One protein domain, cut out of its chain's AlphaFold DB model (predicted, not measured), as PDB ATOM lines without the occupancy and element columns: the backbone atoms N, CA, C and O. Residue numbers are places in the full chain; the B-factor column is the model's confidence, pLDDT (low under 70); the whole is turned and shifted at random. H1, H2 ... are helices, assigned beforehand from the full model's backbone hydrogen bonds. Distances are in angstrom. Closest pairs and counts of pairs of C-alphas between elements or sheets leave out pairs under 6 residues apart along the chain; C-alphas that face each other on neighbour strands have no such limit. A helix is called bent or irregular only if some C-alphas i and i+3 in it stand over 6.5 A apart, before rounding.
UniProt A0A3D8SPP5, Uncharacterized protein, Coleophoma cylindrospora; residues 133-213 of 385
ATOM      1  N   ALA A 133     139.561 180.325 190.336       81.69
ATOM      2  CA  ALA A 133     139.890 180.210 191.746       81.69
ATOM      3  C   ALA A 133     139.834 178.741 192.198       81.69
ATOM      4  O   ALA A 133     138.928 177.987 191.822       81.69
ATOM      5  N   LEU A 134     140.801 178.356 193.037       90.88
ATOM      6  CA  LEU A 134     140.836 177.036 193.658       90.88
ATOM      7  C   LEU A 134     139.494 176.731 194.349       90.88
ATOM      8  O   LEU A 134     138.935 177.616 195.007       90.88
ATOM      9  N   PRO A 135     138.993 175.483 194.261       95.19
ATOM     10  CA  PRO A 135     137.815 175.067 195.007       95.19
ATOM     11  C   PRO A 135     137.976 175.333 196.502       95.19
ATOM     12  O   PRO A 135     139.074 175.235 197.056       95.19
ATOM     13  N   HIS A 136     136.868 175.611 197.187       96.81
ATOM     14  CA  HIS A 136     136.903 175.790 198.633       96.81
ATOM     15  C   HIS A 136     137.413 174.514 199.328       96.81
ATOM     16  O   HIS A 136     137.016 173.400 198.981       96.81
ATOM     17  N   TYR A 137     138.255 174.654 200.353       97.75
ATOM     18  CA  TYR A 137     138.926 173.509 200.982       97.75
ATOM     19  C   TYR A 137     137.958 172.462 201.566       97.75
ATOM     20  O   TYR A 137     138.223 171.264 201.491       97.75
ATOM     21  N   THR A 138     136.793 172.882 202.075       98.00
ATOM     22  CA  THR A 138     135.748 171.950 202.544       98.00
ATOM     23  C   THR A 138     135.124 171.137 201.410       98.00
ATOM     24  O   THR A 138     134.765 169.982 201.625       98.00
ATOM     25  N   VAL A 139     135.042 171.694 200.196       97.88
ATOM     26  CA  VAL A 139     134.599 170.967 198.997       97.88
ATOM     27  C   VAL A 139     135.635 169.918 198.624       97.88
ATOM     28  O   VAL A 139     135.275 168.766 198.400       97.88
ATOM     29  N   VAL A 140     136.924 170.268 198.629       98.00
ATOM     30  CA  VAL A 140     137.993 169.293 198.360       98.00
ATOM     31  C   VAL A 140     137.967 168.163 199.388       98.00
ATOM     32  O   VAL A 140     137.992 166.997 199.004       98.00
ATOM     33  N   ASN A 141     137.808 168.472 200.679       98.38
ATOM     34  CA  ASN A 141     137.633 167.446 201.710       98.38
ATOM     35  C   ASN A 141     136.432 166.533 201.411       98.38
ATOM     36  O   ASN A 141     136.542 165.316 201.565       98.38
ATOM     37  N   LEU A 142     135.289 167.092 200.989       98.12
ATOM     38  CA  LEU A 142     134.079 166.320 200.681       98.12
ATOM     39  C   LEU A 142     134.311 165.393 199.485       98.12
ATOM     40  O   LEU A 142     133.929 164.221 199.502       98.12
ATOM     41  N   LEU A 143     134.978 165.896 198.451       97.44
ATOM     42  CA  LEU A 143     135.318 165.118 197.266       97.44
ATOM     43  C   LEU A 143     136.297 163.986 197.595       97.44
ATOM     44  O   LEU A 143     136.107 162.869 197.114       97.44
ATOM     45  N   LEU A 144     137.301 164.226 198.442       97.88
ATOM     46  CA  LEU A 144     138.229 163.192 198.913       97.88
ATOM     47  C   LEU A 144     137.510 162.123 199.749       97.88
ATOM     48  O   LEU A 144     137.669 160.930 199.488       97.88
ATOM     49  N   ALA A 145     136.663 162.538 200.696       97.62
ATOM     50  CA  ALA A 145     135.888 161.632 201.544       97.62
ATOM     51  C   ALA A 145     134.942 160.741 200.725       97.62
ATOM     52  O   ALA A 145     134.910 159.523 200.904       97.62
ATOM     53  N   THR A 146     134.210 161.331 199.781       96.56
ATOM     54  CA  THR A 146     133.280 160.586 198.920       96.56
ATOM     55  C   THR A 146     134.006 159.702 197.908       96.56
ATOM     56  O   THR A 146     133.533 158.611 197.615       96.56
ATOM     57  N   THR A 147     135.187 160.108 197.428       96.50
ATOM     58  CA  THR A 147     136.052 159.263 196.587       96.50
ATOM     59  C   THR A 147     136.530 158.034 197.353       96.50
ATOM     60  O   THR A 147     136.451 156.922 196.832       96.50
ATOM     61  N   TYR A 148     136.973 158.209 198.602       97.44
ATOM     62  CA  TYR A 148     137.349 157.088 199.460       97.44
ATOM     63  C   TYR A 148     136.176 156.126 199.654       97.44
ATOM     64  O   TYR A 148     136.297 154.936 199.368       97.44
ATOM     65  N   ALA A 149     135.025 156.648 200.080       95.19
ATOM     66  CA  ALA A 149     133.842 155.845 200.366       95.19
ATOM     67  C   ALA A 149     133.327 155.092 199.123       95.19
ATOM     68  O   ALA A 149     132.936 153.930 199.226       95.19
ATOM     69  N   GLU A 150     133.381 155.714 197.941       93.12
ATOM     70  CA  GLU A 150     133.047 155.077 196.663       93.12
ATOM     71  C   GLU A 150     133.998 153.904 196.367       93.12
ATOM     72  O   GLU A 150     133.531 152.821 196.034       93.12
ATOM     73  N   THR A 151     135.312 154.064 196.580       94.88
ATOM     74  CA  THR A 151     136.300 152.988 196.332       94.88
ATOM     75  C   THR A 151     136.192 151.821 197.304       94.88
ATOM     76  O   THR A 151     136.424 150.676 196.920       94.88
ATOM     77  N   VAL A 152     135.820 152.089 198.560       94.62
ATOM     78  CA  VAL A 152     135.488 151.043 199.542       94.62
ATOM     79  C   VAL A 152     134.265 150.264 199.065       94.62
ATOM     80  O   VAL A 152     134.248 149.038 199.135       94.62
ATOM     81  N   ARG A 153     133.245 150.973 198.571       92.88
ATOM     82  CA  ARG A 153     131.976 150.386 198.138       92.88
ATOM     83  C   ARG A 153     132.107 149.565 196.854       92.88
ATOM     84  O   ARG A 153     131.502 148.500 196.775       92.88
ATOM     85  N   SER A 154     132.823 150.063 195.846       91.75
ATOM     86  CA  SER A 154     132.996 149.380 194.554       91.75
ATOM     87  C   SER A 154     134.078 148.303 194.595       91.75
ATOM     88  O   SER A 154     134.002 147.337 193.843       91.75
ATOM     89  N   GLY A 155     135.097 148.468 195.444       93.50
ATOM     90  CA  GLY A 155     136.302 147.636 195.435       93.50
ATOM     91  C   GLY A 155     137.255 147.926 194.264       93.50
ATOM     92  O   GLY A 155     138.313 147.303 194.175       93.50
ATOM     93  N   ASP A 156     136.924 148.878 193.387       93.06
ATOM     94  CA  ASP A 156     137.698 149.239 192.195       93.06
ATOM     95  C   ASP A 156     137.614 150.748 191.866       93.06
ATOM     96  O   ASP A 156     137.033 151.541 192.608       93.06
ATOM     97  N   THR A 157     138.240 151.169 190.764       92.25
ATOM     98  CA  THR A 157     138.224 152.560 190.273       92.25
ATOM     99  C   THR A 157     137.306 152.760 189.065       92.25
ATOM    100  O   THR A 157     137.357 153.813 188.437       92.25
ATOM    101  N   THR A 158     136.445 151.795 188.722       90.12
ATOM    102  CA  THR A 158     135.627 151.842 187.492       90.12
ATOM    103  C   THR A 158     134.611 152.985 187.488       90.12
ATOM    104  O   THR A 158     134.267 153.507 186.432       90.12
ATOM    105  N   LEU A 159     134.174 153.420 188.673       88.50
ATOM    106  CA  LEU A 159     133.268 154.557 188.869       88.50
ATOM    107  C   LEU A 159     134.006 155.900 189.016       88.50
ATOM    108  O   LEU A 159     133.390 156.922 189.320       88.50
ATOM    109  N   LEU A 160     135.330 155.907 188.834       91.56
ATOM    110  CA  LEU A 160     136.195 157.075 188.951       91.56
ATOM    111  C   LEU A 160     136.847 157.364 187.589       91.56
ATOM    112  O   LEU A 160     137.962 156.896 187.345       91.56
ATOM    113  N   PRO A 161     136.175 158.115 186.696       89.31
ATOM    114  CA  PRO A 161     136.726 158.418 185.381       89.31
ATOM    115  C   PRO A 161     138.079 159.124 185.512       89.31
ATOM    116  O   PRO A 161     138.289 159.946 186.411       89.31
ATOM    117  N   ASP A 162     139.004 158.738 184.635       93.06
ATOM    118  CA  ASP A 162     140.366 159.273 184.554       93.06
ATOM    119  C   ASP A 162     141.152 159.202 185.871       93.06
ATOM    120  O   ASP A 162     142.078 159.980 186.097       93.06
ATOM    121  N   CYS A 163     140.779 158.282 186.771       95.25
ATOM    122  CA  CYS A 163     141.472 158.110 188.040       95.25
ATOM    123  C   CYS A 163     142.961 157.819 187.789       95.25
ATOM    124  O   CYS A 163     143.290 156.820 187.146       95.25
ATOM    125  N   PRO A 164     143.885 158.622 188.346       96.19
ATOM    126  CA  PRO A 164     145.307 158.488 188.055       96.19
ATOM    127  C   PRO A 164     145.978 157.333 188.817       96.19
ATOM    128  O   PRO A 164     147.205 157.192 188.794       96.19
ATOM    129  N   PHE A 165     145.191 156.526 189.534       96.56
ATOM    130  CA  PHE A 165     145.656 155.396 190.326       96.56
ATOM    131  C   PHE A 165     145.209 154.082 189.681       96.56
ATOM    132  O   PHE A 165     144.026 153.917 189.384       96.56
ATOM    133  N   PRO A 166     146.120 153.105 189.526       94.12
ATOM    134  CA  PRO A 166     145.828 151.866 188.807       94.12
ATOM    135  C   PRO A 166     144.886 150.924 189.569       94.12
ATOM    136  O   PRO A 166     144.330 150.005 188.978       94.12
ATOM    137  N   THR A 167     144.737 151.102 190.886       96.88
ATOM    138  CA  THR A 167     143.887 150.255 191.731       96.88
ATOM    139  C   THR A 167     143.216 151.071 192.832       96.88
ATOM    140  O   THR A 167     143.770 152.068 193.310       96.88
ATOM    141  N   ALA A 168     142.060 150.598 193.312       96.50
ATOM    142  CA  ALA A 168     141.389 151.179 194.476       96.50
ATOM    143  C   ALA A 168     142.291 151.158 195.719       96.50
ATOM    144  O   ALA A 168     142.312 152.114 196.488       96.50
ATOM    145  N   GLN A 169     143.101 150.109 195.898       97.00
ATOM    146  CA  GLN A 169     144.037 150.036 197.021       97.00
ATOM    147  C   GLN A 169     145.118 151.122 196.952       97.00
ATOM    148  O   GLN A 169     145.426 151.731 197.974       97.00
ATOM    149  N   ALA A 170     145.685 151.389 195.771       97.69
ATOM    150  CA  ALA A 170     146.678 152.449 195.599       97.69
ATOM    151  C   ALA A 170     146.084 153.830 195.918       97.69
ATOM    152  O   ALA A 170     146.704 154.614 196.638       97.69
ATOM    153  N   LEU A 171     144.858 154.089 195.454       97.88
ATOM    154  CA  LEU A 171     144.120 155.314 195.756       97.88
ATOM    155  C   LEU A 171     143.825 155.455 197.259       97.88
ATOM    156  O   LEU A 171     144.146 156.487 197.846       97.88
ATOM    157  N   ARG A 172     143.296 154.414 197.916       97.31
ATOM    158  CA  ARG A 172     143.037 154.426 199.369       97.31
ATOM    159  C   ARG A 172     144.313 154.630 200.184       97.31
ATOM    160  O   ARG A 172     144.308 155.386 201.152       97.31
ATOM    161  N   ASN A 173     145.420 154.009 199.778       97.25
ATOM    162  CA  ASN A 173     146.722 154.206 200.419       97.25
ATOM    163  C   ASN A 173     147.207 155.659 200.295       97.25
ATOM    164  O   ASN A 173     147.768 156.183 201.257       97.25
ATOM    165  N   CYS A 174     146.991 156.300 199.141       97.88
ATOM    166  CA  CYS A 174     147.278 157.721 198.938       97.88
ATOM    167  C   CYS A 174     146.407 158.596 199.848       97.88
ATOM    168  O   CYS A 174     146.928 159.347 200.669       97.88
ATOM    169  N   LEU A 175     145.084 158.416 199.786       97.62
ATOM    170  CA  LEU A 175     144.120 159.157 200.600       97.62
ATOM    171  C   LEU A 175     144.431 159.049 202.095       97.62
ATOM    172  O   LEU A 175     144.478 160.056 202.790       97.62
ATOM    173  N   ASN A 176     144.724 157.853 202.608       97.19
ATOM    174  CA  ASN A 176     145.023 157.673 204.028       97.19
ATOM    175  C   ASN A 176     146.293 158.412 204.483       97.19
ATOM    176  O   ASN A 176     146.410 158.730 205.667       97.19
ATOM    177  N   ARG A 177     147.244 158.712 203.594       97.19
ATOM    178  CA  ARG A 177     148.444 159.504 203.925       97.19
ATOM    179  C   ARG A 177     148.199 161.011 203.864       97.19
ATOM    180  O   ARG A 177     148.908 161.751 204.541       97.19
ATOM    181  N   LEU A 178     147.187 161.439 203.119       96.94
ATOM    182  CA  LEU A 178     146.791 162.833 202.991       96.94
ATOM    183  C   LEU A 178     145.983 163.286 204.217       96.94
ATOM    184  O   LEU A 178     145.048 162.602 204.632       96.94
ATOM    185  N   GLN A 179     146.329 164.435 204.795       97.50
ATOM    186  CA  GLN A 179     145.532 165.079 205.845       97.50
ATOM    187  C   GLN A 179     144.366 165.857 205.229       97.50
ATOM    188  O   GLN A 179     144.468 166.322 204.095       97.50
ATOM    189  N   CYS A 180     143.266 166.017 205.966       96.88
ATOM    190  CA  CYS A 180     142.237 166.960 205.542       96.88
ATOM    191  C   CYS A 180     142.736 168.402 205.659       96.88
ATOM    192  O   CYS A 180     143.638 168.727 206.435       96.88
ATOM    193  N   PHE A 181     142.127 169.279 204.872       97.75
ATOM    194  CA  PHE A 181     142.467 170.692 204.861       97.75
ATOM    195  C   PHE A 181     141.631 171.435 205.899       97.75
ATOM    196  O   PHE A 181     140.408 171.317 205.902       97.75
ATOM    197  N   ALA A 182     142.285 172.206 206.765       96.94
ATOM    198  CA  ALA A 182     141.608 173.067 207.738       96.94
ATOM    199  C   ALA A 182     141.380 174.494 207.212       96.94
ATOM    200  O   ALA A 182     140.515 175.199 207.721       96.94
ATOM    201  N   THR A 183     142.157 174.929 206.214       96.75
ATOM    202  CA  THR A 183     142.084 176.284 205.650       96.75
ATOM    203  C   THR A 183     142.349 176.291 204.144       96.75
ATOM    204  O   THR A 183     142.831 175.305 203.572       96.75
ATOM    205  N   ALA A 184     142.052 177.421 203.497       94.06
ATOM    206  CA  ALA A 184     142.344 177.639 202.084       94.06
ATOM    207  C   ALA A 184     143.857 177.654 201.804       94.06
ATOM    208  O   ALA A 184     144.300 177.106 200.797       94.06
ATOM    209  N   GLU A 185     144.659 178.210 202.713       95.19
ATOM    210  CA  GLU A 185     146.119 178.270 202.600       95.19
ATOM    211  C   GLU A 185     146.737 176.869 202.628       95.19
ATOM    212  O   GLU A 185     147.625 176.577 201.830       95.19
ATOM    213  N   ALA A 186     146.244 175.979 203.498       96.56
ATOM    214  CA  ALA A 186     146.719 174.597 203.579       96.56
ATOM    215  C   ALA A 186     146.439 173.809 202.286       96.56
ATOM    216  O   ALA A 186     147.295 173.053 201.812       96.56
ATOM    217  N   LEU A 187     145.257 174.011 201.689       96.50
ATOM    218  CA  LEU A 187     144.946 173.458 200.372       96.50
ATOM    219  C   LEU A 187     145.873 174.048 199.304       96.50
ATOM    220  O   LEU A 187     146.492 173.292 198.562       96.50
ATOM    221  N   ALA A 188     146.007 175.376 199.244       94.44
ATOM    222  CA  ALA A 188     146.835 176.049 198.248       94.44
ATOM    223  C   ALA A 188     148.294 175.568 198.294       94.44
ATOM    224  O   ALA A 188     148.862 175.253 197.255       94.44
ATOM    225  N   GLN A 189     148.874 175.418 199.489       94.00
ATOM    226  CA  GLN A 189     150.218 174.854 199.666       94.00
ATOM    227  C   GLN A 189     150.322 173.416 199.144       94.00
ATOM    228  O   GLN A 189     151.315 173.062 198.516       94.00
ATOM    229  N   SER A 190     149.293 172.596 199.359       95.62
ATOM    230  CA  SER A 190     149.269 171.210 198.877       95.62
ATOM    231  C   SER A 190     149.084 171.121 197.358       95.62
ATOM    232  O   SER A 190     149.604 170.203 196.731       95.62
ATOM    233  N   MET A 191     148.406 172.099 196.750       94.81
ATOM    234  CA  MET A 191     148.257 172.224 195.293       94.81
ATOM    235  C   MET A 191     149.555 172.644 194.582       94.81
ATOM    236  O   MET A 191     149.659 172.464 193.371       94.81
ATOM    237  N   LEU A 192     150.558 173.162 195.309       94.25
ATOM    238  CA  LEU A 192     151.895 173.436 194.756       94.25
ATOM    239  C   LEU A 192     152.703 172.158 194.493       94.25
ATOM    240  O   LEU A 192     153.740 172.216 193.829       94.25
ATOM    241  N   LEU A 193     152.265 171.008 195.017       92.38
ATOM    242  CA  LEU A 193     152.904 169.730 194.729       92.38
ATOM    243  C   LEU A 193     152.749 169.393 193.233       92.38
ATOM    244  O   LEU A 193     151.651 169.523 192.680       92.38
ATOM    245  N   PRO A 194     153.824 168.939 192.563       91.25
ATOM    246  CA  PRO A 194     153.762 168.582 191.149       91.25
ATOM    247  C   PRO A 194     152.902 167.328 190.930       91.25
ATOM    248  O   PRO A 194     152.786 166.485 191.813       91.25
ATOM    249  N   GLU A 195     152.374 167.124 189.720       89.50
ATOM    250  CA  GLU A 195     151.626 165.899 189.362       89.50
ATOM    251  C   GLU A 195     152.473 164.609 189.411       89.50
ATOM    252  O   GLU A 195     151.952 163.485 189.393       89.50
ATOM    253  N   SER A 196     153.800 164.740 189.476       88.69
ATOM    254  CA  SER A 196     154.698 163.617 189.745       88.69
ATOM    255  C   SER A 196     154.589 163.122 191.192       88.69
ATOM    256  O   SER A 196     154.772 161.924 191.421       88.69
ATOM    257  N   ASP A 197     154.236 163.997 192.142       97.00
ATOM    258  CA  ASP A 197     153.920 163.635 193.522       97.00
ATOM    259  C   ASP A 197     152.545 162.959 193.601       97.00
ATOM    260  O   ASP A 197     151.590 163.350 192.929       97.00
ATOM    261  N   MET A 198     152.422 161.927 194.438       96.69
ATOM    262  CA  MET A 198     151.183 161.152 194.523       96.69
ATOM    263  C   MET A 198     149.996 161.952 195.079       96.69
ATOM    264  O   MET A 198     148.867 161.735 194.635       96.69
ATOM    265  N   HIS A 199     150.225 162.868 196.027       97.25
ATOM    266  CA  HIS A 199     149.176 163.733 196.566       97.25
ATOM    267  C   HIS A 199     148.882 164.877 195.604       97.25
ATOM    268  O   HIS A 199     147.710 165.145 195.354       97.25
ATOM    269  N   GLY A 200     149.917 165.483 195.010       96.56
ATOM    270  CA  GLY A 200     149.752 166.478 193.948       96.56
ATOM    271  C   GLY A 200     148.854 165.944 192.832       96.56
ATOM    272  O   GLY A 200     147.813 166.523 192.533       96.56
ATOM    273  N   ARG A 201     149.168 164.756 192.302       96.88
ATOM    274  CA  ARG A 201     148.363 164.082 191.272       96.88
ATOM    275  C   ARG A 201     146.912 163.837 191.686       96.88
ATOM    276  O   ARG A 201     146.002 164.064 190.893       96.88
ATOM    277  N   LEU A 202     146.690 163.353 192.912       97.75
ATOM    278  CA  LEU A 202     145.345 163.125 193.448       97.75
ATOM    279  C   LEU A 202     144.549 164.433 193.517       97.75
ATOM    280  O   LEU A 202     143.395 164.462 193.097       97.75
ATOM    281  N   LEU A 203     145.157 165.492 194.047       97.69
ATOM    282  CA  LEU A 203     144.509 166.784 194.242       97.69
ATOM    283  C   LEU A 203     144.186 167.463 192.913       97.69
ATOM    284  O   LEU A 203     143.045 167.883 192.725       97.69
ATOM    285  N   HIS A 204     145.134 167.493 191.973       95.56
ATOM    286  CA  HIS A 204     144.900 168.015 190.622       95.56
ATOM    287  C   HIS A 204     143.754 167.272 189.936       95.56
ATOM    288  O   HIS A 204     142.828 167.911 189.444       95.56
ATOM    289  N   TRP A 205     143.730 165.935 189.999       96.06
ATOM    290  CA  TRP A 205     142.628 165.149 189.435       96.06
ATOM    291  C   TRP A 205     141.277 165.438 190.110       96.06
ATOM    292  O   TRP A 205     140.292 165.693 189.418       96.06
ATOM    293  N   VAL A 206     141.199 165.440 191.448       96.06
ATOM    294  CA  VAL A 206     139.939 165.715 192.168       96.06
ATOM    295  C   VAL A 206     139.413 167.117 191.851       96.06
ATOM    296  O   VAL A 206     138.221 167.276 191.568       96.06
ATOM    297  N   CYS A 207     140.288 168.124 191.885       95.31
ATOM    298  CA  CYS A 207     139.930 169.511 191.616       95.31
ATOM    299  C   CYS A 207     139.511 169.718 190.157       95.31
ATOM    300  O   CYS A 207     138.465 170.321 189.925       95.31
ATOM    301  N   ALA A 208     140.256 169.169 189.192       92.31
ATOM    302  CA  ALA A 208     139.950 169.303 187.768       92.31
ATOM    303  C   ALA A 208     138.615 168.648 187.394       92.31
ATOM    304  O   ALA A 208     137.841 169.195 186.615       92.31
ATOM    305  N   GLN A 209     138.319 167.483 187.969       90.06
ATOM    306  CA  GLN A 209     137.127 166.725 187.598       90.06
ATOM    307  C   GLN A 209     135.855 167.226 188.302       90.06
ATOM    308  O   GLN A 209     134.769 167.207 187.719       90.06
ATOM    309  N   PHE A 210     135.960 167.673 189.561       89.44
ATOM    310  CA  PHE A 210     134.778 167.927 190.403       89.44
ATOM    311  C   PHE A 210     134.823 169.227 191.200       89.44
ATOM    312  O   PHE A 210     133.786 169.655 191.708       89.44
ATOM    313  N   GLY A 211     135.991 169.854 191.327       90.81
ATOM    314  CA  GLY A 211     136.206 170.980 192.232       90.81
ATOM    315  C   GLY A 211     135.293 172.173 191.961       90.81
ATOM    316  O   GLY A 211     134.895 172.862 192.891       90.81
ATOM    317  N   GLN A 212     134.909 172.371 190.703       91.50
ATOM    318  CA  GLN A 212     134.063 173.486 190.279       91.50
ATOM    319  C   GLN A 212     132.561 173.181 190.310       91.50
ATOM    320  O   GLN A 212     131.766 174.082 190.046       91.50
ATOM    321  N   GLN A 213     132.166 171.932 190.592       95.00
ATOM    322  CA  GLN A 213     130.761 171.514 190.561       95.00
ATOM    323  C   GLN A 213     130.009 171.903 191.836       95.00
ATOM    324  O   GLN A 213     128.805 172.167 191.782       95.00
TER     325      GLN A 213
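AT A GLANCE: This is residues 133 to 213 of the 385 residues of an uncharacterized protein of Coleophoma cylindrospora (UniProt A0A3D8SPP5). A long helix, H1, and a shorter one, H2, fold back on each other as a helical hairpin, and H4 is set across both, nearly at right angles to each. The short helix H3 packs on H4, near where H1 begins, so that H4 meets the three other helices. The printed part has 81 residues with four named helices, in the order H1, H2, H3, H4, and no named strand; the class is all helix. The whole is compact, with a radius of gyration of the C-alphas of 11.7 A, and the C-alphas span 33 by 25 by 20 A.

HOW THE PARTS SIT: Start with the longest helix, H1, residues 137 to 154. With its residues 144 to 152 alone it touches H2, residues 168 to 177; look at the C-alphas of Thr 151 and Ala 168, the closest, 5.7 A apart. H1 and H2 form a helical hairpin and run opposite ways at a tilt of 36 degrees, only just steep. Now go to the hub, H4, residues 198 to 211, whose residues 206 to 211 touch residues 139 to 144 of H1, about perpendicular at 80 degrees; the closest C-alphas, of Val 140 and Gly 211, are 6.6 A apart. With residues 198 to 202 H4 touches H2, about perpendicular at 77 degrees, and the closest C-alphas, of Cys 174 and His 199, are 6.7 A apart. With residues 199 to 204 H4 touches H3, residues 184 to 191, at a steep tilt of 61 degrees, opposite ways; the closest C-alphas, of Met 191 and Gly 200, are 6.1 A apart. The helix packing is mostly crossed: of these four touching pairs, 0 are at a shallow tilt. H1 and H3 are close but not clearly touching, with the C-alphas of Tyr 137 and Ala 184, the closest, 5.5 A apart, and H2 and H3 are apart. In H1, H2, H3 and H4 every backbone O i to N i+4 pair is within hydrogen-bond range.

IN THESE COORDINATES: Find C-alpha 137 at (138.926, 173.509, 200.982); from there H1 runs 25.7 A to C-alpha 154 at (132.996, 149.380, 194.554). H2 measures 14.4 A from C-alpha 168 to C-alpha 177, and H3 10.5 A from C-alpha 184 to C-alpha 191. H4 runs 18.1 A from C-alpha 198 to C-alpha 211 at (136.206, 170.980, 192.232); it is neither bent nor irregular, but only just: C-alphas 208 and 211 are 6.1 A apart.

THE WHOLE: The two C-alphas farthest apart are those of Ala 133 and Gly 155, at 33.0 A. The printed part has no cut. The link from H1 to H2, residues 155 to 167, is long; the links from H2 to H3 and from H3 to H4 are short. The mean pLDDT of the printed part is 95.0, and no printed residue is under 70.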